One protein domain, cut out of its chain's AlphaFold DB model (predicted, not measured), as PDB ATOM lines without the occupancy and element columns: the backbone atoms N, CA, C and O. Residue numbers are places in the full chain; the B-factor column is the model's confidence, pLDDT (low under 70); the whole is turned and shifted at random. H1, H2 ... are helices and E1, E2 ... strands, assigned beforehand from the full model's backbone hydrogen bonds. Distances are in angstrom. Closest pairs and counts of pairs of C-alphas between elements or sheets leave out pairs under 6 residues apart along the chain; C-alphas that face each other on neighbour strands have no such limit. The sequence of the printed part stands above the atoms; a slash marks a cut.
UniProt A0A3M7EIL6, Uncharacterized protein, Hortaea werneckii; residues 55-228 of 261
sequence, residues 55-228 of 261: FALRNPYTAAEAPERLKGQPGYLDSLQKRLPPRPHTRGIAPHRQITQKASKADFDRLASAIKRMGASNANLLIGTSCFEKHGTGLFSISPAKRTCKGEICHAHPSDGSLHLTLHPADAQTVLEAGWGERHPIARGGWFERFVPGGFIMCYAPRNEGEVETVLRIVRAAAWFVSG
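This is residues 55 to 228 of the 261 residues of an uncharacterized protein of Hortaea werneckii (UniProt A0A3M7EIL6). A strongly twisted sheet of six strands has three helices, H1, H4 and H2, side by side in a row over one face, while a long stretch with no named element, residues 55 to 104, winds round the outside. The small helix H3 is off the sheet. The 174 printed residues hold, along the chain, H1 E1 E2 E3 E4 H2 E5 H3 E6 H4; the sheet's order is E1 E2 E3 E4 E6 E5, antiparallel throughout. The class is mixed, helices and strands, with 75 residues in named elements, under half. The whole is compact, with a radius of gyration of the C-alphas of 14.6 A and spans of 41 by 38 by 31 A.

The printed part begins at C-alpha 55 at (146.022, 173.849, 206.980). In its first stretch, residues 90 to 91 pair with residues 97 to 98, antiparallel. H1, residues 105 to 121, is 24.0 A long and begins at C-alpha 105 at (170.120, 173.035, 183.502). E1 is residues 125 to 129, E2 residues 137 to 141, E3 residues 152 to 156 and E4 residues 163 to 166. H2, residues 169 to 177, is 12.2 A long. E5 is residues 181 to 183, H3 residues 190 to 194 and E6 residues 200 to 203. H4, residues 209 to 226, is 25.4 A long and ends at C-alpha 226 at (142.575, 178.915, 182.629).

E1 to E4 form a meander, each strand the antiparallel neighbour of the one before; N 126 and O 140 are 2.9 A apart in hairpin E1 and E2, N 153 and O 139 2.8 A in E2 and E3, N 155 and O 164 3.0 A in E3 and E4. E6 pairs with E4, N 203 and O 163 2.8 A, and with E5, N 202 and O 182 2.8 A. E4, H2 and E5 are a split strand-helix-strand unit, E6 between its strands, with a right-handed crossover. On the same face, H4 lies over E3 and E4 at a height over the sheet of 9.0 A, and H1 over E1 and E2 at 9.6 A. H1 and H4 touch, by residues 209 to 216 of H4 alone; the closest C-alphas, of Leu 111 and Val 212, are 5.9 A apart. In H1, H2 and H4 every O i to N i+4 pair is within hydrogen-bond range; in H3 0 of 1 is, and 1 of 2 O i to N i+3 pairs.

The C-alphas farthest apart, of Glu 68 and Ala 106, are 41.8 A apart. The printed part has no cut, and no link between named elements is long. Mean pLDDT of the printed part is 90.2; residues 132, 136 and 147 to 149 are under 70.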
ATOM      1  N   PHE A  55     147.032 173.907 208.030       91.69
ATOM      2  CA  PHE A  55     146.022 173.849 206.980       91.69
ATOM      3  C   PHE A  55     146.438 172.989 205.791       91.69
ATOM      4  O   PHE A  55     145.624 172.813 204.878       91.69
ATOM      5  N   ALA A  56     147.655 172.439 205.810       93.44
ATOM      6  CA  ALA A  56     148.172 171.627 204.727       93.44
ATOM      7  C   ALA A  56     147.336 170.352 204.509       93.44
ATOM      8  O   ALA A  56     146.787 169.749 205.438       93.44
ATOM      9  N   LEU A  57     147.232 169.937 203.249       93.81
ATOM     10  CA  LEU A  57     146.605 168.692 202.836       93.81
ATOM     11  C   LEU A  57     147.320 167.506 203.490       93.81
ATOM     12  O   LEU A  57     148.540 167.391 203.428       93.81
ATOM     13  N   ARG A  58     146.543 166.574 204.049       90.75
ATOM     14  CA  ARG A  58     147.085 165.312 204.582       90.75
ATOM     15  C   ARG A  58     147.623 164.400 203.482       90.75
ATOM     16  O   ARG A  58     148.582 163.674 203.703       90.75
ATOM     17  N   ASN A  59     146.981 164.424 202.313       93.62
ATOM     18  CA  ASN A  59     147.394 163.668 201.142       93.62
ATOM     19  C   ASN A  59     147.367 164.579 199.901       93.62
ATOM     20  O   ASN A  59     146.280 164.881 199.401       93.62
ATOM     21  N   PRO A  60     148.531 165.020 199.394       95.19
ATOM     22  CA  PRO A  60     148.601 165.874 198.213       95.19
ATOM     23  C   PRO A  60     148.449 165.090 196.896       95.19
ATOM     24  O   PRO A  60     148.409 165.699 195.830       95.19
ATOM     25  N   TYR A  61     148.353 163.757 196.933       95.44
ATOM     26  CA  TYR A  61     148.291 162.905 195.738       95.44
ATOM     27  C   TYR A  61     146.868 162.552 195.296       95.44
ATOM     28  O   TYR A  61     146.698 161.871 194.289       95.44
ATOM     29  N   THR A  62     145.849 162.998 196.030       91.75
ATOM     30  CA  THR A  62     144.438 162.796 195.676       91.75
ATOM     31  C   THR A  62     143.859 164.089 195.124       91.75
ATOM     32  O   THR A  62     144.006 165.145 195.749       91.75
ATOM     33  N   ALA A  63     143.199 164.007 193.967       89.12
ATOM     34  CA  ALA A  63     142.552 165.151 193.334       89.12
ATOM     35  C   ALA A  63     141.564 165.840 194.290       89.12
ATOM     36  O   ALA A  63     141.003 165.214 195.192       89.12
ATOM     37  N   ALA A  64     141.395 167.153 194.127       86.88
ATOM     38  CA  ALA A  64     140.324 167.867 194.812       86.88
ATOM     39  C   ALA A  64     138.969 167.374 194.292       86.88
ATOM     40  O   ALA A  64     138.866 166.974 193.131       86.88
ATOM     41  N   GLU A  65     137.932 167.444 195.124       84.69
ATOM     42  CA  GLU A  65     136.577 167.249 194.625       84.69
ATOM     43  C   GLU A  65     136.272 168.316 193.564       84.69
ATOM     44  O   GLU A  65     136.585 169.498 193.743       84.69
ATOM     45  N   ALA A  66     135.712 167.890 192.432       83.62
ATOM     46  CA  ALA A  66     135.331 168.812 191.377       83.62
ATOM     47  C   ALA A  66     134.168 169.698 191.862       83.62
ATOM     48  O   ALA A  66     133.201 169.164 192.412       83.62
ATOM     49  N   PRO A  67     134.211 171.025 191.633       80.06
ATOM     50  CA  PRO A  67     133.049 171.882 191.844       80.06
ATOM     51  C   PRO A  67     131.852 171.357 191.050       80.06
ATOM     52  O   PRO A  67     132.044 170.884 189.932       80.06
ATOM     53  N   GLU A  68     130.630 171.500 191.573       78.81
ATOM     54  CA  GLU A  68     129.397 170.967 190.958       78.81
ATOM     55  C   GLU A  68     129.300 171.235 189.451       78.81
ATOM     56  O   GLU A  68     129.032 170.339 188.659       78.81
ATOM     57  N   ARG A  69     129.631 172.457 189.026       77.00
ATOM     58  CA  ARG A  69     129.577 172.863 187.615       77.00
ATOM     59  C   ARG A  69     130.538 172.100 186.691       77.00
ATOM     60  O   ARG A  69     130.326 172.117 185.492       77.00
ATOM     61  N   LEU A  70     131.617 171.527 187.228       81.69
ATOM     62  CA  LEU A  70     132.644 170.779 186.491       81.69
ATOM     63  C   LEU A  70     132.518 169.265 186.715       81.69
ATOM     64  O   LEU A  70     133.268 168.491 186.118       81.69
ATOM     65  N   LYS A  71     131.599 168.814 187.581       82.81
ATOM     66  CA  LYS A  71     131.384 167.383 187.818       82.81
ATOM     67  C   LYS A  71     130.929 166.715 186.518       82.81
ATOM     68  O   LYS A  71     129.994 167.166 185.865       82.81
ATOM     69  N   GLY A  72     131.620 165.640 186.138       82.75
ATOM     70  CA  GLY A  72     131.329 164.866 184.927       82.75
ATOM     71  C   GLY A  72     131.792 165.499 183.610       82.75
ATOM     72  O   GLY A  72     131.633 164.865 182.570       82.75
ATOM     73  N   GLN A  73     132.379 166.701 183.625       85.94
ATOM     74  CA  GLN A  73     132.950 167.301 182.419       85.94
ATOM     75  C   GLN A  73     134.332 166.701 182.119       85.94
ATOM     76  O   GLN A  73     135.132 166.524 183.047       85.94
ATOM     77  N   PRO A  74     134.637 166.376 180.852       89.12
ATOM     78  CA  PRO A  74     135.968 165.924 180.480       89.12
ATOM     79  C   PRO A  74     136.985 167.064 180.631       89.12
ATOM     80  O   PRO A  74     136.661 168.242 180.490       89.12
ATOM     81  N   GLY A  75     138.227 166.699 180.951       91.50
ATOM     82  CA  GLY A  75     139.365 167.613 180.870       91.50
ATOM     83  C   GLY A  75     139.972 167.640 179.468       91.50
ATOM     84  O   GLY A  75     139.463 167.014 178.541       91.50
ATOM     85  N   TYR A  76     141.093 168.340 179.323       94.81
ATOM     86  CA  TYR A  76     141.861 168.389 178.076       94.81
ATOM     87  C   TYR A  76     142.723 167.133 177.852       94.81
ATOM     88  O   TYR A  76     143.102 166.814 176.727       94.81
ATOM     89  N   LEU A  77     143.116 166.448 178.926       95.00
ATOM     90  CA  LEU A  77     144.005 165.295 178.887       95.00
ATOM     91  C   LEU A  77     143.202 163.994 178.845       95.00
ATOM     92  O   LEU A  77     142.550 163.640 179.822       95.00
ATOM     93  N   ASP A  78     143.374 163.216 177.776       90.81
ATOM     94  CA  ASP A  78     142.829 161.852 177.717       90.81
ATOM     95  C   ASP A  78     143.564 160.916 178.689       90.81
ATOM     96  O   ASP A  78     142.978 160.254 179.538       90.81
ATOM     97  N   SER A  79     144.891 160.837 178.542       93.12
ATOM     98  CA  SER A  79     145.757 160.014 179.382       93.12
ATOM     99  C   SER A  79     147.213 160.473 179.324       93.12
ATOM    100  O   SER A  79     147.677 161.112 178.364       93.12
ATOM    101  N   LEU A  80     147.957 160.113 180.370       96.31
ATOM    102  CA  LEU A  80     149.395 160.309 180.476       96.31
ATOM    103  C   LEU A  80     150.078 158.974 180.752       96.31
ATOM    104  O   LEU A  80     149.581 158.145 181.514       96.31
ATOM    105  N   GLN A  81     151.255 158.783 180.157       94.50
ATOM    106  CA  GLN A  81     152.095 157.644 180.502       94.50
ATOM    107  C   GLN A  81     152.505 157.733 181.968       94.50
ATOM    108  O   GLN A  81     152.816 158.816 182.470       94.50
ATOM    109  N   LYS A  82     152.539 156.589 182.650       95.75
ATOM    110  CA  LYS A  82     152.965 156.534 184.046       95.75
ATOM    111  C   LYS A  82     154.416 156.991 184.175       95.75
ATOM    112  O   LYS A  82     155.305 156.450 183.519       95.75
ATOM    113  N   ARG A  83     154.661 157.953 185.062       95.38
ATOM    114  CA  ARG A  83     156.008 158.396 185.410       95.38
ATOM    115  C   ARG A  83     156.705 157.330 186.262       95.38
ATOM    116  O   ARG A  83     156.175 156.885 187.276       95.38
ATOM    117  N   LEU A  84     157.898 156.921 185.841       87.94
ATOM    118  CA  LEU A  84     158.816 156.037 186.580       87.94
ATOM    119  C   LEU A  84     160.014 156.863 187.072       87.94
ATOM    120  O   LEU A  84     160.223 157.943 186.524       87.94
ATOM    121  N   PRO A  85     160.939 156.371 187.918       83.50
ATOM    122  CA  PRO A  85     160.832 155.921 189.331       83.50
ATOM    123  C   PRO A  85     159.696 156.514 190.204       83.50
ATOM    124  O   PRO A  85     158.874 157.271 189.691       83.50
ATOM    125  N   PRO A  86     159.633 156.183 191.523       86.62
ATOM    126  CA  PRO A  86     158.709 156.815 192.467       86.62
ATOM    127  C   PRO A  86     158.739 158.345 192.413       86.62
ATOM    128  O   PRO A  86     159.714 158.948 191.958       86.62
ATOM    129  N   ARG A  87     157.669 158.966 192.919       94.69
ATOM    130  CA  ARG A  87     157.536 160.425 192.992       94.69
ATOM    131  C   ARG A  87     158.768 161.062 193.647       94.69
ATOM    132  O   ARG A  87     159.296 160.495 194.609       94.69
ATOM    133  N   PRO A  88     159.235 162.219 193.155       96.56
ATOM    134  CA  PRO A  88     160.279 162.959 193.838       96.56
ATOM    135  C   PRO A  88     159.808 163.400 195.226       96.56
ATOM    136  O   PRO A  88     158.616 163.546 195.489       96.56
ATOM    137  N   HIS A  89     160.770 163.635 196.110       96.25
ATOM    138  CA  HIS A  89     160.506 164.244 197.401       96.25
ATOM    139  C   HIS A  89     160.410 165.751 197.243       96.25
ATOM    140  O   HIS A  89     161.159 166.369 196.478       96.25
ATOM    141  N   THR A  90     159.504 166.333 198.013       96.62
ATOM    142  CA  THR A  90     159.195 167.754 197.996       96.62
ATOM    143  C   THR A  90     159.215 168.285 199.425       96.62
ATOM    144  O   THR A  90     159.108 167.520 200.389       96.62
ATOM    145  N   ARG A  91     159.445 169.588 199.590       95.06
ATOM    146  CA  ARG A  91     159.482 170.236 200.905       95.06
ATOM    147  C   ARG A  91     158.948 171.661 200.825       95.06
ATOM    148  O   ARG A  91     159.087 172.329 199.802       95.06
ATOM    149  N   GLY A  92     158.390 172.114 201.942       93.69
ATOM    150  CA  GLY A  92     157.882 173.469 202.113       93.69
ATOM    151  C   GLY A  92     156.459 173.658 201.593       93.69
ATOM    152  O   GLY A  92     155.884 172.783 200.952       93.69
ATOM    153  N   ILE A  93     155.895 174.819 201.920       92.88
ATOM    154  CA  ILE A  93     154.545 175.246 201.519       92.88
ATOM    155  C   ILE A  93     154.635 176.498 200.653       92.88
ATOM    156  O   ILE A  93     153.965 176.598 199.638       92.88
ATOM    157  N   ALA A  94     155.455 177.463 201.063       90.50
ATOM    158  CA  ALA A  94     155.754 178.665 200.303       90.50
ATOM    159  C   ALA A  94     157.122 179.190 200.776       90.50
ATOM    160  O   ALA A  94     157.164 179.837 201.824       90.50
ATOM    161  N   PRO A  95     158.226 178.904 200.063       93.25
ATOM    162  CA  PRO A  95     158.281 178.152 198.804       93.25
ATOM    163  C   PRO A  95     157.964 176.653 198.970       93.25
ATOM    164  O   PRO A  95     158.286 176.051 199.995       93.25
ATOM    165  N   HIS A  96     157.346 176.055 197.950       95.56
ATOM    166  CA  HIS A  96     157.187 174.605 197.784       95.56
ATOM    167  C   HIS A  96     158.171 174.154 196.703       95.56
ATOM    168  O   HIS A  96     158.187 174.711 195.604       95.56
ATOM    169  N   ARG A  97     159.072 173.224 197.039       96.19
ATOM    170  CA  ARG A  97     160.195 172.838 196.170       96.19
ATOM    171  C   ARG A  97     160.324 171.342 196.024       96.19
ATOM    172  O   ARG A  97     160.113 170.587 196.974       96.19
ATOM    173  N   GLN A  98     160.801 170.937 194.856       97.00
ATOM    174  CA  GLN A  98     161.228 169.573 194.601       97.00
ATOM    175  C   GLN A  98     162.694 169.409 195.028       97.00
ATOM    176  O   GLN A  98     163.580 170.109 194.538       97.00
ATOM    177  N   ILE A  99     162.975 168.493 195.958       96.31
ATOM    178  CA  ILE A  99     164.321 168.319 196.536       96.31
ATOM    179  C   ILE A  99     165.093 167.140 195.935       96.31
ATOM    180  O   ILE A  99     166.320 167.129 196.006       96.31
ATOM    181  N   THR A 100     164.416 166.190 195.285       96.38
ATOM    182  CA  THR A 100     165.053 165.099 194.525       96.38
ATOM    183  C   THR A 100     164.604 165.098 193.066       96.38
ATOM    184  O   THR A 100     163.611 165.722 192.717       96.38
ATOM    185  N   GLN A 101     165.343 164.414 192.185       96.12
ATOM    186  CA  GLN A 101     165.040 164.342 190.742       96.12
ATOM    187  C   GLN A 101     164.889 165.719 190.056       96.12
ATOM    188  O   GLN A 101     164.044 165.884 189.178       96.12
ATOM    189  N   LYS A 102     165.672 166.716 190.489       96.94
ATOM    190  CA  LYS A 102     165.671 168.062 189.897       96.94
ATOM    191  C   LYS A 102     166.057 168.004 188.417       96.94
ATOM    192  O   LYS A 102     166.862 167.154 188.029       96.94
ATOM    193  N   ALA A 103     165.525 168.923 187.616       97.12
ATOM    194  CA  ALA A 103     165.929 169.053 186.222       97.12
ATOM    195  C   ALA A 103     167.414 169.415 186.119       97.12
ATOM    196  O   ALA A 103     167.946 170.192 186.920       97.12
ATOM    197  N   SER A 104     168.077 168.896 185.085       97.25
ATOM    198  CA  SER A 104     169.356 169.456 184.662       97.25
ATOM    199  C   SER A 104     169.142 170.880 184.137       97.25
ATOM    200  O   SER A 104     168.046 171.240 183.698       97.25
ATOM    201  N   LYS A 105     170.202 171.699 184.109       95.94
ATOM    202  CA  LYS A 105     170.120 173.035 183.502       95.94
ATOM    203  C   LYS A 105     169.647 172.964 182.042       95.94
ATOM    204  O   LYS A 105     168.843 173.788 181.626       95.94
ATOM    205  N   ALA A 106     170.102 171.962 181.290       96.81
ATOM    206  CA  ALA A 106     169.713 171.777 179.896       96.81
ATOM    207  C   ALA A 106     168.217 171.450 179.744       96.81
ATOM    208  O   ALA A 106     167.552 172.039 178.895       96.81
ATOM    209  N   ASP A 107     167.674 170.557 180.575       96.81
ATOM    210  CA  ASP A 107     166.249 170.199 180.528       96.81
ATOM    211  C   ASP A 107     165.358 171.358 180.985       96.81
ATOM    212  O   ASP A 107     164.322 171.624 180.372       96.81
ATOM    213  N   PHE A 108     165.789 172.102 182.009       96.38
ATOM    214  CA  PHE A 108     165.097 173.315 182.434       96.38
ATOM    215  C   PHE A 108     165.094 174.382 181.335       96.38
ATOM    216  O   PHE A 108     164.041 174.934 181.022       96.38
ATOM    217  N   ASP A 109     166.241 174.645 180.703       95.56
ATOM    218  CA  ASP A 109     166.348 175.628 179.622       95.56
ATOM    219  C   ASP A 109     165.467 175.231 178.421       95.56
ATOM    220  O   ASP A 109     164.815 176.092 177.817       95.56
ATOM    221  N   ARG A 110     165.377 173.931 178.102       95.69
ATOM    222  CA  ARG A 110     164.460 173.393 177.079       95.69
ATOM    223  C   ARG A 110     162.999 173.652 177.442       95.69
ATOM    224  O   ARG A 110     162.268 174.201 176.614       95.69
ATOM    225  N   LEU A 111     162.589 173.310 178.666       95.56
ATOM    226  CA  LEU A 111     161.234 173.544 179.170       95.56
ATOM    227  C   LEU A 111     160.880 175.039 179.146       95.56
ATOM    228  O   LEU A 111     159.873 175.428 178.556       95.56
ATOM    229  N   ALA A 112     161.729 175.887 179.727       94.69
ATOM    230  CA  ALA A 112     161.519 177.330 179.786       94.69
ATOM    231  C   ALA A 112     161.426 177.949 178.384       94.69
ATOM    232  O   ALA A 112     160.565 178.792 178.127       94.69
ATOM    233  N   SER A 113     162.269 177.505 177.448       93.88
ATOM    234  CA  SER A 113     162.221 177.958 176.053       93.88
ATOM    235  C   SER A 113     160.941 177.518 175.348       93.88
ATOM    236  O   SER A 113     160.369 178.290 174.580       93.88
ATOM    237  N   ALA A 114     160.464 176.300 175.604       93.38
ATOM    238  CA  ALA A 114     159.221 175.808 175.024       93.38
ATOM    239  C   ALA A 114     157.987 176.551 175.561       93.38
ATOM    240  O   ALA A 114     157.121 176.919 174.769       93.38
ATOM    241  N   ILE A 115     157.946 176.865 176.861       93.44
ATOM    242  CA  ILE A 115     156.898 177.715 177.454       93.44
ATOM    243  C   ILE A 115     156.918 179.113 176.821       93.44
ATOM    244  O   ILE A 115     155.875 179.621 176.412       93.44
ATOM    245  N   LYS A 116     158.104 179.719 176.660       92.50
ATOM    246  CA  LYS A 116     158.247 181.020 175.982       92.50
ATOM    247  C   LYS A 116     157.739 180.985 174.540       92.50
ATOM    248  O   LYS A 116     157.019 181.893 174.135       92.50
ATOM    249  N   ARG A 117     158.074 179.936 173.779       92.12
ATOM    250  CA  ARG A 117     157.563 179.746 172.410       92.12
ATOM    251  C   ARG A 117     156.046 179.603 172.384       92.12
ATOM    252  O   ARG A 117     155.419 180.219 171.534       92.12
ATOM    253  N   MET A 118     155.466 178.855 173.324       90.38
ATOM    254  CA  MET A 118     154.013 178.711 173.447       90.38
ATOM    255  C   MET A 118     153.333 180.073 173.629       90.38
ATOM    256  O   MET A 118     152.410 180.385 172.881       90.38
ATOM    257  N   GLY A 119     153.845 180.903 174.543       89.94
ATOM    258  CA  GLY A 119     153.361 182.271 174.735       89.94
ATOM    259  C   GLY A 119     153.512 183.144 173.485       89.94
ATOM    260  O   GLY A 119     152.572 183.820 173.097       89.94
ATOM    261  N   ALA A 120     154.658 183.083 172.800       88.44
ATOM    262  CA  ALA A 120     154.895 183.869 171.584       88.44
ATOM    263  C   ALA A 120     154.033 183.430 170.383       88.44
ATOM    264  O   ALA A 120     153.723 184.242 169.517       88.44
ATOM    265  N   SER A 121     153.661 182.150 170.315       88.56
ATOM    266  CA  SER A 121     152.876 181.580 169.210       88.56
ATOM    267  C   SER A 121     151.364 181.783 169.330       88.56
ATOM    268  O   SER A 121     150.635 181.448 168.398       88.56
ATOM    269  N   ASN A 122     150.874 182.296 170.460       87.38
ATOM    270  CA  ASN A 122     149.448 182.450 170.721       87.38
ATOM    271  C   ASN A 122     149.152 183.876 171.192       87.38
ATOM    272  O   ASN A 122     149.541 184.262 172.289       87.38
ATOM    273  N   ALA A 123     148.408 184.632 170.382       87.12
ATOM    274  CA  ALA A 123     148.059 186.024 170.667       87.12
ATOM    275  C   ALA A 123     147.232 186.211 171.952       87.12
ATOM    276  O   ALA A 123     147.163 187.325 172.455       87.12
ATOM    277  N   ASN A 124     146.633 185.143 172.493       86.69
ATOM    278  CA  ASN A 124     145.870 185.166 173.743       86.69
ATOM    279  C   ASN A 124     146.721 184.843 174.982       86.69
ATOM    280  O   ASN A 124     146.182 184.788 176.089       86.69
ATOM    281  N   LEU A 125     148.027 184.605 174.816       89.81
ATOM    282  CA  LEU A 125     148.950 184.274 175.896       89.81
ATOM    283  C   LEU A 125     150.035 185.344 176.052       89.81
ATOM    284  O   LEU A 125     150.435 186.007 175.099       89.81
ATOM    285  N   LEU A 126     150.546 185.487 177.273       91.12
ATOM    286  CA  LEU A 126     151.637 186.402 177.606       91.12
ATOM    287  C   LEU A 126     152.699 185.703 178.446       91.12
ATOM    288  O   LEU A 126     152.402 184.843 179.275       91.12
ATOM    289  N   ILE A 127     153.949 186.126 178.266       90.94
ATOM    290  CA  ILE A 127     155.059 185.770 179.148       90.94
ATOM    291  C   ILE A 127     155.332 186.941 180.085       90.94
ATOM    292  O   ILE A 127     155.418 188.088 179.650       90.94
ATOM    293  N   GLY A 128     155.509 186.646 181.368       84.69
ATOM    294  CA  GLY A 128     155.823 187.646 182.381       84.69
ATOM    295  C   GLY A 128     156.543 187.052 183.583       84.69
ATOM    296  O   GLY A 128     156.962 185.894 183.575       84.69
ATOM    297  N   THR A 129     156.683 187.854 184.633       81.94
ATOM    298  CA  THR A 129     157.160 187.389 185.940       81.94
ATOM    299  C   THR A 129     155.988 186.838 186.749       81.94
ATOM    300  O   THR A 129     154.950 187.491 186.831       81.94
ATOM    301  N   SER A 130     156.154 185.654 187.350       77.88
ATOM    302  CA  SER A 130     155.119 185.010 188.177       77.88
ATOM    303  C   SER A 130     154.670 185.896 189.343       77.88
ATOM    304  O   SER A 130     155.500 186.490 190.035       77.88
ATOM    305  N   CYS A 131     153.362 185.945 189.607       71.50
ATOM    306  CA  CYS A 131     152.793 186.615 190.778       71.50
ATOM    307  C   CYS A 131     152.968 185.781 192.055       71.50
ATOM    308  O   CYS A 131     153.143 186.345 193.136       71.50
ATOM    309  N   PHE A 132     152.915 184.451 191.937       63.06
ATOM    310  CA  PHE A 132     153.042 183.523 193.064       63.06
ATOM    311  C   PHE A 132     154.486 183.399 193.547       63.06
ATOM    312  O   PHE A 132     154.762 183.526 194.740       63.06
ATOM    313  N   GLU A 133     155.409 183.199 192.611       71.19
ATOM    314  CA  GLU A 133     156.832 183.030 192.904       71.19
ATOM    315  C   GLU A 133     157.549 184.381 193.053       71.19
ATOM    316  O   GLU A 133     158.607 184.454 193.673       71.19
ATOM    317  N   LYS A 134     156.972 185.465 192.507       73.19
ATOM    318  CA  LYS A 134     157.544 186.831 192.424       73.19
ATOM    319  C   LYS A 134     158.819 186.933 191.578       73.19
ATOM    320  O   LYS A 134     159.328 188.031 191.353       73.19
ATOM    321  N   HIS A 135     159.298 185.800 191.070       70.56
ATOM    322  CA  HIS A 135     160.480 185.623 190.239       70.56
ATOM    323  C   HIS A 135     160.209 184.526 189.188       70.56
ATOM    324  O   HIS A 135     159.197 183.832 189.243       70.56
ATOM    325  N   GLY A 136     161.108 184.358 188.213       68.69
ATOM    326  CA  GLY A 136     161.002 183.289 187.208       68.69
ATOM    327  C   GLY A 136     160.043 183.579 186.043       68.69
ATOM    328  O   GLY A 136     159.430 184.643 185.959       68.69
ATOM    329  N   THR A 137     159.971 182.633 185.098       79.56
ATOM    330  CA  THR A 137     159.118 182.730 183.898       79.56
ATOM    331  C   THR A 137     157.711 182.241 184.230       79.56
ATOM    332  O   THR A 137     157.544 181.072 184.581       79.56
ATOM    333  N   GLY A 138     156.722 183.124 184.091       87.81
ATOM    334  CA  GLY A 138     155.298 182.804 184.148       87.81
ATOM    335  C   GLY A 138     154.643 182.893 182.768       87.81
ATOM    336  O   GLY A 138     154.988 183.766 181.966       87.81
ATOM    337  N   LEU A 139     153.703 181.989 182.506       90.69
ATOM    338  CA  LEU A 139     152.799 182.014 181.356       90.69
ATOM    339  C   LEU A 139     151.421 182.478 181.831       90.69
ATOM    340  O   LEU A 139     150.926 181.991 182.845       90.69
ATOM    341  N   PHE A 140     150.796 183.388 181.095       90.31
ATOM    342  CA  PHE A 140     149.532 184.024 181.463       90.31
ATOM    343  C   PHE A 140     148.537 183.968 180.308       90.31
ATOM    344  O   PHE A 140     148.935 184.032 179.147       90.31
ATOM    345  N   SER A 141     147.250 183.894 180.632       88.88
ATOM    346  CA  SER A 141     146.153 184.134 179.693       88.88
ATOM    347  C   SER A 141     145.763 185.612 179.719       88.88
ATOM    348  O   SER A 141     145.647 186.201 180.794       88.88
ATOM    349  N   ILE A 142     145.555 186.216 178.547       85.44
ATOM    350  CA  ILE A 142     145.084 187.608 178.416       85.44
ATOM    351  C   ILE A 142     143.604 187.726 178.793       85.44
ATOM    352  O   ILE A 142     143.192 188.712 179.405       85.44
ATOM    353  N   SER A 143     142.831 186.690 178.471       83.88
ATOM    354  CA  SER A 143     141.394 186.599 178.727       83.88
ATOM    355  C   SER A 143     141.109 185.381 179.608       83.88
ATOM    356  O   SER A 143     140.492 184.421 179.146       83.88
ATOM    357  N   PRO A 144     141.600 185.364 180.860       80.75
ATOM    358  CA  PRO A 144     141.395 184.219 181.723       80.75
ATOM    359  C   PRO A 144     139.923 184.147 182.128       80.75
ATOM    360  O   PRO A 144     139.315 185.161 182.474       80.75
ATOM    361  N   ALA A 145     139.384 182.935 182.212       74.25
ATOM    362  CA  ALA A 145     138.055 182.697 182.772       74.25
ATOM    363  C   ALA A 145     137.957 183.019 184.267       74.25
ATOM    364  O   ALA A 145     136.881 182.947 184.848       74.25
ATOM    365  N   LYS A 146     139.092 183.316 184.906       70.31
ATOM    366  CA  LYS A 146     139.170 183.853 186.256       70.31
ATOM    367  C   LYS A 146     140.486 184.582 186.462       70.31
ATOM    368  O   LYS A 146     141.559 184.030 186.213       70.31
ATOM    369  N   ARG A 147     140.440 185.799 187.001       66.00
ATOM    370  CA  ARG A 147     141.635 186.644 187.200       66.00
ATOM    371  C   ARG A 147     142.465 186.293 188.448       66.00
ATOM    372  O   ARG A 147     142.984 187.187 189.116       66.00
ATOM    373  N   THR A 148     142.669 185.012 188.758       67.38
ATOM    374  CA  THR A 148     143.641 184.616 189.797       67.38
ATOM    375  C   THR A 148     145.053 184.968 189.325       67.38
ATOM    376  O   THR A 148     145.452 184.559 188.238       67.38
ATOM    377  N   CYS A 149     145.806 185.748 190.111       69.19
ATOM    378  CA  CYS A 149     147.169 186.183 189.763       69.19
ATOM    379  C   CYS A 149     147.299 186.740 188.331       69.19
ATOM    380  O   CYS A 149     148.233 186.411 187.609       69.19
ATOM    381  N   LYS A 150     146.348 187.583 187.899       74.25
ATOM    382  CA  LYS A 150     146.325 188.171 186.542       74.25
ATOM    383  C   LYS A 150     146.244 187.133 185.406       74.25
ATOM    384  O   LYS A 150     146.713 187.404 184.308       74.25
ATOM    385  N   GLY A 151     145.644 185.968 185.660       81.06
ATOM    386  CA  GLY A 151     145.483 184.912 184.655       81.06
ATOM    387  C   GLY A 151     146.702 184.004 184.517       81.06
ATOM    388  O   GLY A 151     146.930 183.461 183.440       81.06
ATOM    389  N   GLU A 152     147.507 183.863 185.572       88.25
ATOM    390  CA  GLU A 152     148.688 182.996 185.562       88.25
ATOM    391  C   GLU A 152     148.292 181.531 185.334       88.25
ATOM    392  O   GLU A 152     147.586 180.923 186.140       88.25
ATOM    393  N   ILE A 153     148.761 180.969 184.220       91.88
ATOM    394  CA  ILE A 153     148.559 179.574 183.825       91.88
ATOM    395  C   ILE A 153     149.559 178.689 184.558       91.88
ATOM    396  O   ILE A 153     149.180 177.690 185.172       91.88
ATOM    397  N   CYS A 154     150.840 179.050 184.471       94.25
ATOM    398  CA  CYS A 154     151.917 178.338 185.135       94.25
ATOM    399  C   CYS A 154     153.122 179.236 185.418       94.25
ATOM    400  O   CYS A 154     153.316 180.261 184.763       94.25
ATOM    401  N   HIS A 155     153.976 178.795 186.338       94.44
ATOM    402  CA  HIS A 155     155.332 179.311 186.501       94.44
ATOM    403  C   HIS A 155     156.313 178.184 186.788       94.44
ATOM    404  O   HIS A 155     156.008 177.260 187.540       94.44
ATOM    405  N   ALA A 156     157.501 178.275 186.195       93.75
ATOM    406  CA  ALA A 156     158.560 177.289 186.376       93.75
ATOM    407  C   ALA A 156     159.586 177.762 187.411       93.75
ATOM    408  O   ALA A 156     159.995 178.925 187.395       93.75
ATOM    409  N   HIS A 157     160.037 176.849 188.269       94.44
ATOM    410  CA  HIS A 157     161.039 177.083 189.305       94.44
ATOM    411  C   HIS A 157     162.453 176.878 188.745       94.44
ATOM    412  O   HIS A 157     162.846 175.737 188.497       94.44
ATOM    413  N   PRO A 158     163.283 177.928 188.601       91.94
ATOM    414  CA  PRO A 158     164.658 177.755 188.125       91.94
ATOM    415  C   PRO A 158     165.543 176.932 189.074       91.94
ATOM    416  O   PRO A 158     166.561 176.394 188.654       91.94
ATOM    417  N   SER A 159     165.170 176.837 190.354       92.19
ATOM    418  CA  SER A 159     165.927 176.148 191.408       92.19
ATOM    419  C   SER A 159     165.908 174.620 191.321       92.19
ATOM    420  O   SER A 159     166.803 173.960 191.856       92.19
ATOM    421  N   ASP A 160     164.861 174.046 190.729       95.62
ATOM    422  CA  ASP A 160     164.658 172.592 190.678       95.62
ATOM    423  C   ASP A 160     163.990 172.087 189.391       95.62
ATOM    424  O   ASP A 160     164.052 170.890 189.109       95.62
ATOM    425  N   GLY A 161     163.411 172.978 188.586       96.00
ATOM    426  CA  GLY A 161     162.779 172.690 187.303       96.00
ATOM    427  C   GLY A 161     161.336 172.202 187.366       96.00
ATOM    428  O   GLY A 161     160.751 171.961 186.310       96.00
ATOM    429  N   SER A 162     160.754 172.063 188.558       97.44
ATOM    430  CA  SER A 162     159.313 171.862 188.721       97.44
ATOM    431  C   SER A 162     158.547 173.126 188.332       97.44
ATOM    432  O   SER A 162     159.126 174.193 188.107       97.44
ATOM    433  N   LEU A 163     157.230 173.012 188.218       96.75
ATOM    434  CA  LEU A 163     156.367 174.147 187.925       96.75
ATOM    435  C   LEU A 163     155.058 174.032 188.685       96.75
ATOM    436  O   LEU A 163     154.571 172.927 188.915       96.75
ATOM    437  N   HIS A 164     154.462 175.167 189.021       96.62
ATOM    438  CA  HIS A 164     153.077 175.197 189.461       96.62
ATOM    439  C   HIS A 164     152.155 175.605 188.324       96.62
ATOM    440  O   HIS A 164     152.512 176.451 187.504       96.62
ATOM    441  N   LEU A 165     150.965 175.010 188.292       95.94
ATOM    442  CA  LEU A 165     149.905 175.338 187.346       95.94
ATOM    443  C   LEU A 165     148.521 175.005 187.908       95.94
ATOM    444  O   LEU A 165     148.401 174.282 188.900       95.94
ATOM    445  N   THR A 166     147.475 175.537 187.276       92.94
ATOM    446  CA  THR A 166     146.077 175.244 187.633       92.94
ATOM    447  C   THR A 166     145.426 174.384 186.555       92.94
ATOM    448  O   THR A 166     145.414 174.776 185.391       92.94
ATOM    449  N   LEU A 167     144.869 173.233 186.938       93.81
ATOM    450  CA  LEU A 167     144.207 172.292 186.023       93.81
ATOM    451  C   LEU A 167     142.704 172.193 186.264       93.81
ATOM    452  O   LEU A 167     142.217 172.435 187.373       93.81
ATOM    453  N   HIS A 168     141.999 171.741 185.224       92.94
ATOM    454  CA  HIS A 168     140.661 171.179 185.362       92.94
ATOM    455  C   HIS A 168     140.703 169.983 186.339       92.94
ATOM    456  O   HIS A 168     141.689 169.242 186.323       92.94
ATOM    457  N   PRO A 169     139.674 169.735 187.176       92.00
ATOM    458  CA  PRO A 169     139.679 168.616 188.125       92.00
ATOM    459  C   PRO A 169     139.967 167.243 187.495       92.00
ATOM    460  O   PRO A 169     140.724 166.463 188.071       92.00
ATOM    461  N   ALA A 170     139.437 166.972 186.297       93.75
ATOM    462  CA  ALA A 170     139.719 165.731 185.567       93.75
ATOM    463  C   ALA A 170     141.195 165.631 185.129       93.75
ATOM    464  O   ALA A 170     141.832 164.599 185.314       93.75
ATOM    465  N   ASP A 171     141.786 166.726 184.640       96.62
ATOM    466  CA  ASP A 171     143.203 166.758 184.252       96.62
ATOM    467  C   ASP A 171     144.126 166.643 185.467       96.62
ATOM    468  O   ASP A 171     145.150 165.959 185.425       96.62
ATOM    469  N   ALA A 172     143.750 167.289 186.575       96.31
ATOM    470  CA  ALA A 172     144.420 167.159 187.859       96.31
ATOM    471  C   ALA A 172     144.450 165.696 188.312       96.31
ATOM    472  O   ALA A 172     145.504 165.209 188.720       96.31
ATOM    473  N   GLN A 173     143.326 164.985 188.198       95.94
ATOM    474  CA  GLN A 173     143.257 163.557 188.489       95.94
ATOM    475  C   GLN A 173     144.201 162.754 187.586       95.94
ATOM    476  O   GLN A 173     145.051 162.038 188.112       95.94
ATOM    477  N   THR A 174     144.149 162.949 186.266       97.31
ATOM    478  CA  THR A 174     145.036 162.272 185.303       97.31
ATOM    479  C   THR A 174     146.520 162.491 185.622       97.31
ATOM    480  O   THR A 174     147.316 161.549 185.620       97.31
ATOM    481  N   VAL A 175     146.920 163.726 185.944       98.06
ATOM    482  CA  VAL A 175     148.304 164.080 186.311       98.06
ATOM    483  C   VAL A 175     148.737 163.420 187.614       98.06
ATOM    484  O   VAL A 175     149.860 162.910 187.710       98.06
ATOM    485  N   LEU A 176     147.862 163.428 188.622       97.25
ATOM    486  CA  LEU A 176     148.134 162.804 189.908       97.25
ATOM    487  C   LEU A 176     148.241 161.289 189.738       97.25
ATOM    488  O   LEU A 176     149.269 160.729 190.095       97.25
ATOM    489  N   GLU A 177     147.271 160.616 189.135       96.25
ATOM    490  CA  GLU A 177     147.279 159.157 188.965       96.25
ATOM    491  C   GLU A 177     148.480 158.658 188.151       96.25
ATOM    492  O   GLU A 177     149.112 157.661 188.514       96.25
ATOM    493  N   ALA A 178     148.877 159.398 187.113       97.19
ATOM    494  CA  ALA A 178     150.052 159.076 186.307       97.19
ATOM    495  C   ALA A 178     151.395 159.408 186.994       97.19
ATOM    496  O   ALA A 178     152.452 159.048 186.473       97.19
ATOM    497  N   GLY A 179     151.389 160.056 188.164       97.25
ATOM    498  CA  GLY A 179     152.597 160.328 188.952       97.25
ATOM    499  C   GLY A 179     153.389 161.566 188.524       97.25
ATOM    500  O   GLY A 179     154.565 161.678 188.867       97.25
ATOM    501  N   TRP A 180     152.775 162.494 187.786       98.12
ATOM    502  CA  TRP A 180     153.449 163.672 187.216       98.12
ATOM    503  C   TRP A 180     153.437 164.915 188.101       98.12
ATOM    504  O   TRP A 180     154.147 165.876 187.803       98.12
ATOM    505  N   GLY A 181     152.666 164.914 189.183       97.69
ATOM    506  CA  GLY A 181     152.623 166.039 190.103       97.69
ATOM    507  C   GLY A 181     151.913 165.727 191.407       97.69
ATOM    508  O   GLY A 181     151.403 164.626 191.601       97.69
ATOM    509  N   GLU A 182     151.872 166.715 192.285       98.00
ATOM    510  CA  GLU A 182     151.153 166.701 193.557       98.00
ATOM    511  C   GLU A 182     150.427 168.025 193.757       98.00
ATOM    512  O   GLU A 182     150.850 169.064 193.251       98.00
ATOM    513  N   ARG A 183     149.327 168.018 194.500       97.12
ATOM    514  CA  ARG A 183     148.635 169.256 194.856       97.12
ATOM    515  C   ARG A 183     149.515 170.117 195.743       97.12
ATOM    516  O   ARG A 183     150.241 169.612 196.599       97.12
ATOM    517  N   HIS A 184     149.393 171.428 195.572       95.31
ATOM    518  CA  HIS A 184     150.040 172.369 196.473       95.31
ATOM    519  C   HIS A 184     149.526 172.147 197.911       95.31
ATOM    520  O   HIS A 184     148.318 171.954 198.087       95.31
ATOM    521  N   PRO A 185     150.377 172.210 198.956       94.81
ATOM    522  CA  PRO A 185     149.982 171.830 200.313       94.81
ATOM    523  C   PRO A 185     148.744 172.562 200.834       94.81
ATOM    524  O   PRO A 185     147.943 171.971 201.538       94.81
ATOM    525  N   ILE A 186     148.538 173.823 200.453       91.81
ATOM    526  CA  ILE A 186     147.360 174.620 200.851       91.81
ATOM    527  C   ILE A 186     146.272 174.741 199.766       91.81
ATOM    528  O   ILE A 186     145.378 175.571 199.903       91.81
ATOM    529  N   ALA A 187     146.287 173.909 198.716       90.56
ATOM    530  CA  ALA A 187     145.219 173.838 197.703       90.56
ATOM    531  C   ALA A 187     143.958 173.135 198.245       90.56
ATOM    532  O   ALA A 187     143.419 172.226 197.618       90.56
ATOM    533  N   ARG A 188     143.512 173.497 199.451       83.38
ATOM    534  CA  ARG A 188     142.521 172.752 200.241       83.38
ATOM    535  C   ARG A 188     141.079 172.912 199.761       83.38
ATOM    536  O   ARG A 188     140.269 172.039 200.054       83.38
ATOM    537  N   GLY A 189     140.770 173.981 199.037       81.56
ATOM    538  CA  GLY A 189     139.387 174.361 198.759       81.56
ATOM    539  C   GLY A 189     138.813 175.314 199.820       81.56
ATOM    540  O   GLY A 189     139.508 175.721 200.763       81.56
ATOM    541  N   GLY A 190     137.543 175.689 199.658       81.81
ATOM    542  CA  GLY A 190     136.834 176.603 200.561       81.81
ATOM    543  C   GLY A 190     137.529 177.964 200.697       81.81
ATOM    544  O   GLY A 190     137.981 178.549 199.716       81.81
ATOM    545  N   TRP A 191     137.685 178.454 201.931       77.19
ATOM    546  CA  TRP A 191     138.339 179.743 202.213       77.19
ATOM    547  C   TRP A 191     139.767 179.854 201.657       77.19
ATOM    548  O   TRP A 191     140.231 180.959 201.387       77.19
ATOM    549  N   PHE A 192     140.478 178.736 201.472       80.56
ATOM    550  CA  PHE A 192     141.836 178.741 200.922       80.56
ATOM    551  C   PHE A 192     141.878 178.917 199.409       80.56
ATOM    552  O   PHE A 192     142.917 179.352 198.906       80.56
ATOM    553  N   GLU A 193     140.773 178.674 198.692       77.12
ATOM    554  CA  GLU A 193     140.728 178.903 197.243       77.12
ATOM    555  C   GLU A 193     141.112 180.325 196.899       77.12
ATOM    556  O   GLU A 193     141.770 180.562 195.888       77.12
ATOM    557  N   ARG A 194     140.810 181.262 197.805       71.62
ATOM    558  CA  ARG A 194     141.120 182.660 197.575       71.62
ATOM    559  C   ARG A 194     142.616 182.977 197.454       71.62
ATOM    560  O   ARG A 194     142.995 184.022 196.926       71.62
ATOM    561  N   PHE A 195     143.462 182.085 197.947       76.69
ATOM    562  CA  PHE A 195     144.912 182.205 197.862       76.69
ATOM    563  C   PHE A 195     145.499 181.184 196.896       76.69
ATOM    564  O   PHE A 195     146.420 181.516 196.156       76.69
ATOM    565  N   VAL A 196     144.975 179.956 196.907       81.81
ATOM    566  CA  VAL A 196     145.478 178.839 196.113       81.81
ATOM    567  C   VAL A 196     144.298 178.034 195.560       81.81
ATOM    568  O   VAL A 196     143.583 177.408 196.346       81.81
ATOM    569  N   PRO A 197     144.091 178.004 194.229       82.50
ATOM    570  CA  PRO A 197     143.017 177.223 193.617       82.50
ATOM    571  C   PRO A 197     143.061 175.740 194.014       82.50
ATOM    572  O   PRO A 197     144.137 175.162 194.151       82.50
ATOM    573  N   GLY A 198     141.903 175.080 194.134       82.62
ATOM    574  CA  GLY A 198     141.845 173.648 194.477       82.62
ATOM    575  C   GLY A 198     142.568 172.735 193.471       82.62
ATOM    576  O   GLY A 198     143.186 171.746 193.865       82.62
ATOM    577  N   GLY A 199     142.547 173.113 192.185       87.19
ATOM    578  CA  GLY A 199     143.276 172.457 191.092       87.19
ATOM    579  C   GLY A 199     144.736 172.900 190.935       87.19
ATOM    580  O   GLY A 199     145.342 172.612 189.904       87.19
ATOM    581  N   PHE A 200     145.294 173.635 191.905       92.94
ATOM    582  CA  PHE A 200     146.682 174.089 191.864       92.94
ATOM    583  C   PHE A 200     147.639 172.951 192.227       92.94
ATOM    584  O   PHE A 200     147.615 172.405 193.337       92.94
ATOM    585  N   ILE A 201     148.485 172.586 191.272       96.31
ATOM    586  CA  ILE A 201     149.369 171.422 191.324       96.31
ATOM    587  C   ILE A 201     150.807 171.867 191.093       96.31
ATOM    588  O   ILE A 201     151.068 172.751 190.281       96.31
ATOM    589  N   MET A 202     151.746 171.239 191.798       97.94
ATOM    590  CA  MET A 202     153.144 171.183 191.390       97.94
ATOM    591  C   MET A 202     153.331 170.027 190.410       97.94
ATOM    592  O   MET A 202     153.185 168.863 190.784       97.94
ATOM    593  N   CYS A 203     153.658 170.331 189.159       98.31
ATOM    594  CA  CYS A 203     154.128 169.347 188.195       98.31
ATOM    595  C   CYS A 203     155.643 169.170 188.347       98.31
ATOM    596  O   CYS A 203     156.397 170.142 188.440       98.31
ATOM    597  N   TYR A 204     156.086 167.916 188.406       98.44
ATOM    598  CA  TYR A 204     157.469 167.571 188.702       98.44
ATOM    599  C   TYR A 204     158.416 167.867 187.541       98.44
ATOM    600  O   TYR A 204     158.082 167.669 186.369       98.44
ATOM    601  N   ALA A 205     159.643 168.250 187.890       97.75
ATOM    602  CA  ALA A 205     160.686 168.646 186.952       97.75
ATOM    603  C   ALA A 205     160.952 167.570 185.879       97.75
ATOM    604  O   ALA A 205     161.048 166.393 186.234       97.75
ATOM    605  N   PRO A 206     161.078 167.909 184.584       97.31
ATOM    606  CA  PRO A 206     161.432 166.932 183.555       97.31
ATOM    607  C   PRO A 206     162.911 166.529 183.658       97.31
ATOM    608  O   PRO A 206     163.760 167.334 184.040       97.31
ATOM    609  N   ARG A 207     163.226 165.281 183.295       95.56
ATOM    610  CA  ARG A 207     164.592 164.713 183.364       95.56
ATOM    611  C   ARG A 207     165.205 164.400 181.997       95.56
ATOM    612  O   ARG A 207     166.333 163.927 181.927       95.56
ATOM    613  N   ASN A 208     164.417 164.544 180.937       95.75
ATOM    614  CA  ASN A 208     164.823 164.359 179.551       95.75
ATOM    615  C   ASN A 208     163.778 164.983 178.617       95.75
ATOM    616  O   ASN A 208     162.712 165.424 179.047       95.75
ATOM    617  N   GLU A 209     164.064 164.961 177.319       94.94
ATOM    618  CA  GLU A 209     163.229 165.552 176.272       94.94
ATOM    619  C   GLU A 209     161.808 164.975 176.185       94.94
ATOM    620  O   GLU A 209     160.853 165.733 176.022       94.94
ATOM    621  N   GLY A 210     161.638 163.662 176.371       96.12
ATOM    622  CA  GLY A 210     160.310 163.039 176.381       96.12
ATOM    623  C   GLY A 210     159.461 163.493 177.572       96.12
ATOM    624  O   GLY A 210     158.254 163.719 177.449       96.12
ATOM    625  N   GLU A 211     160.095 163.704 178.727       97.06
ATOM    626  CA  GLU A 211     159.416 164.288 179.884       97.06
ATOM    627  C   GLU A 211     159.099 165.765 179.681       97.06
ATOM    628  O   GLU A 211     158.034 166.201 180.107       97.06
ATOM    629  N   VAL A 212     159.973 166.529 179.014       96.88
ATOM    630  CA  VAL A 212     159.680 167.926 178.654       96.88
ATOM    631  C   VAL A 212     158.405 167.991 177.814       96.88
ATOM    632  O   VAL A 212     157.527 168.790 178.130       96.88
ATOM    633  N   GLU A 213     158.246 167.128 176.806       96.25
ATOM    634  CA  GLU A 213     157.020 167.118 175.995       96.25
ATOM    635  C   GLU A 213     155.786 166.725 176.817       96.25
ATOM    636  O   GLU A 213     154.719 167.324 176.676       96.25
ATOM    637  N   THR A 214     155.927 165.770 177.738       97.62
ATOM    638  CA  THR A 214     154.829 165.388 178.639       97.62
ATOM    639  C   THR A 214     154.421 166.547 179.547       97.62
ATOM    640  O   THR A 214     153.236 166.861 179.655       97.62
ATOM    641  N   VAL A 215     155.391 167.242 180.144       97.94
ATOM    642  CA  VAL A 215     155.150 168.441 180.955       97.94
ATOM    643  C   VAL A 215     154.490 169.538 180.115       97.94
ATOM    644  O   VAL A 215     153.542 170.170 180.573       97.94
ATOM    645  N   LEU A 216     154.901 169.731 178.859       96.75
ATOM    646  CA  LEU A 216     154.268 170.699 177.959       96.75
ATOM    647  C   LEU A 216     152.820 170.340 177.618       96.75
ATOM    648  O   LEU A 216     151.995 171.246 177.533       96.75
ATOM    649  N   ARG A 217     152.466 169.055 177.473       97.94
ATOM    650  CA  ARG A 217     151.057 168.630 177.341       97.94
ATOM    651  C   ARG A 217     150.231 169.047 178.559       97.94
ATOM    652  O   ARG A 217     149.128 169.556 178.386       97.94
ATOM    653  N   ILE A 218     150.784 168.915 179.765       98.50
ATOM    654  CA  ILE A 218     150.124 169.361 181.002       98.50
ATOM    655  C   ILE A 218     149.993 170.895 181.027       98.50
ATOM    656  O   ILE A 218     148.939 171.416 181.386       98.50
ATOM    657  N   VAL A 219     151.015 171.635 180.584       97.38
ATOM    658  CA  VAL A 219     150.942 173.106 180.463       97.38
ATOM    659  C   VAL A 219     149.865 173.534 179.458       97.38
ATOM    660  O   VAL A 219     149.143 174.490 179.728       97.38
ATOM    661  N   ARG A 220     149.700 172.823 178.332       96.06
ATOM    662  CA  ARG A 220     148.616 173.086 177.363       96.06
ATOM    663  C   ARG A 220     147.233 172.864 177.987       96.06
ATOM    664  O   ARG A 220     146.362 173.706 177.795       96.06
ATOM    665  N   ALA A 221     147.059 171.803 178.777       96.31
ATOM    666  CA  ALA A 221     145.818 171.549 179.514       96.31
ATOM    667  C   ALA A 221     145.494 172.678 180.507       96.31
ATOM    668  O   ALA A 221     144.372 173.183 180.546       96.31
ATOM    669  N   ALA A 222     146.501 173.147 181.252       95.50
ATOM    670  CA  ALA A 222     146.354 174.299 182.138       95.50
ATOM    671  C   ALA A 222     145.983 175.573 181.363       95.50
ATOM    672  O   ALA A 222     145.093 176.313 181.777       95.50
ATOM    673  N   ALA A 223     146.632 175.821 180.221       93.06
ATOM    674  CA  ALA A 223     146.350 176.980 179.379       93.06
ATOM    675  C   ALA A 223     144.918 176.957 178.832       93.06
ATOM    676  O   ALA A 223     144.246 177.989 178.869       93.06
ATOM    677  N   TRP A 224     144.446 175.792 178.375       92.62
ATOM    678  CA  TRP A 224     143.066 175.581 177.934       92.62
ATOM    679  C   TRP A 224     142.075 175.884 179.062       92.62
ATOM    680  O   TRP A 224     141.189 176.719 178.886       92.62
ATOM    681  N   PHE A 225     142.275 175.300 180.248       91.19
ATOM    682  CA  PHE A 225     141.357 175.473 181.374       91.19
ATOM    683  C   PHE A 225     141.319 176.917 181.898       91.19
ATOM    684  O   PHE A 225     140.246 177.494 182.074       91.19
ATOM    685  N   VAL A 226     142.484 177.536 182.118       88.94
ATOM    686  CA  VAL A 226     142.575 178.915 182.629       88.94
ATOM    687  C   VAL A 226     142.024 179.929 181.625       88.94
ATOM    688  O   VAL A 226     141.451 180.936 182.039       88.94
ATOM    689  N   SER A 227     142.137 179.658 180.322       86.75
ATOM    690  CA  SER A 227     141.603 180.524 179.257       86.75
ATOM    691  C   SER A 227     140.124 180.277 178.938       86.75
ATOM    692  O   SER A 227     139.615 180.854 177.983       86.75
ATOM    693  N   GLY A 228     139.429 179.443 179.717       76.94
ATOM    694  CA  GLY A 228     137.978 179.283 179.629       76.94
ATOM    695  C   GLY A 228     137.463 178.008 178.979       76.94
ATOM    696  O   GLY A 228     136.251 177.825 178.980       76.94
TER     697      GLY A 228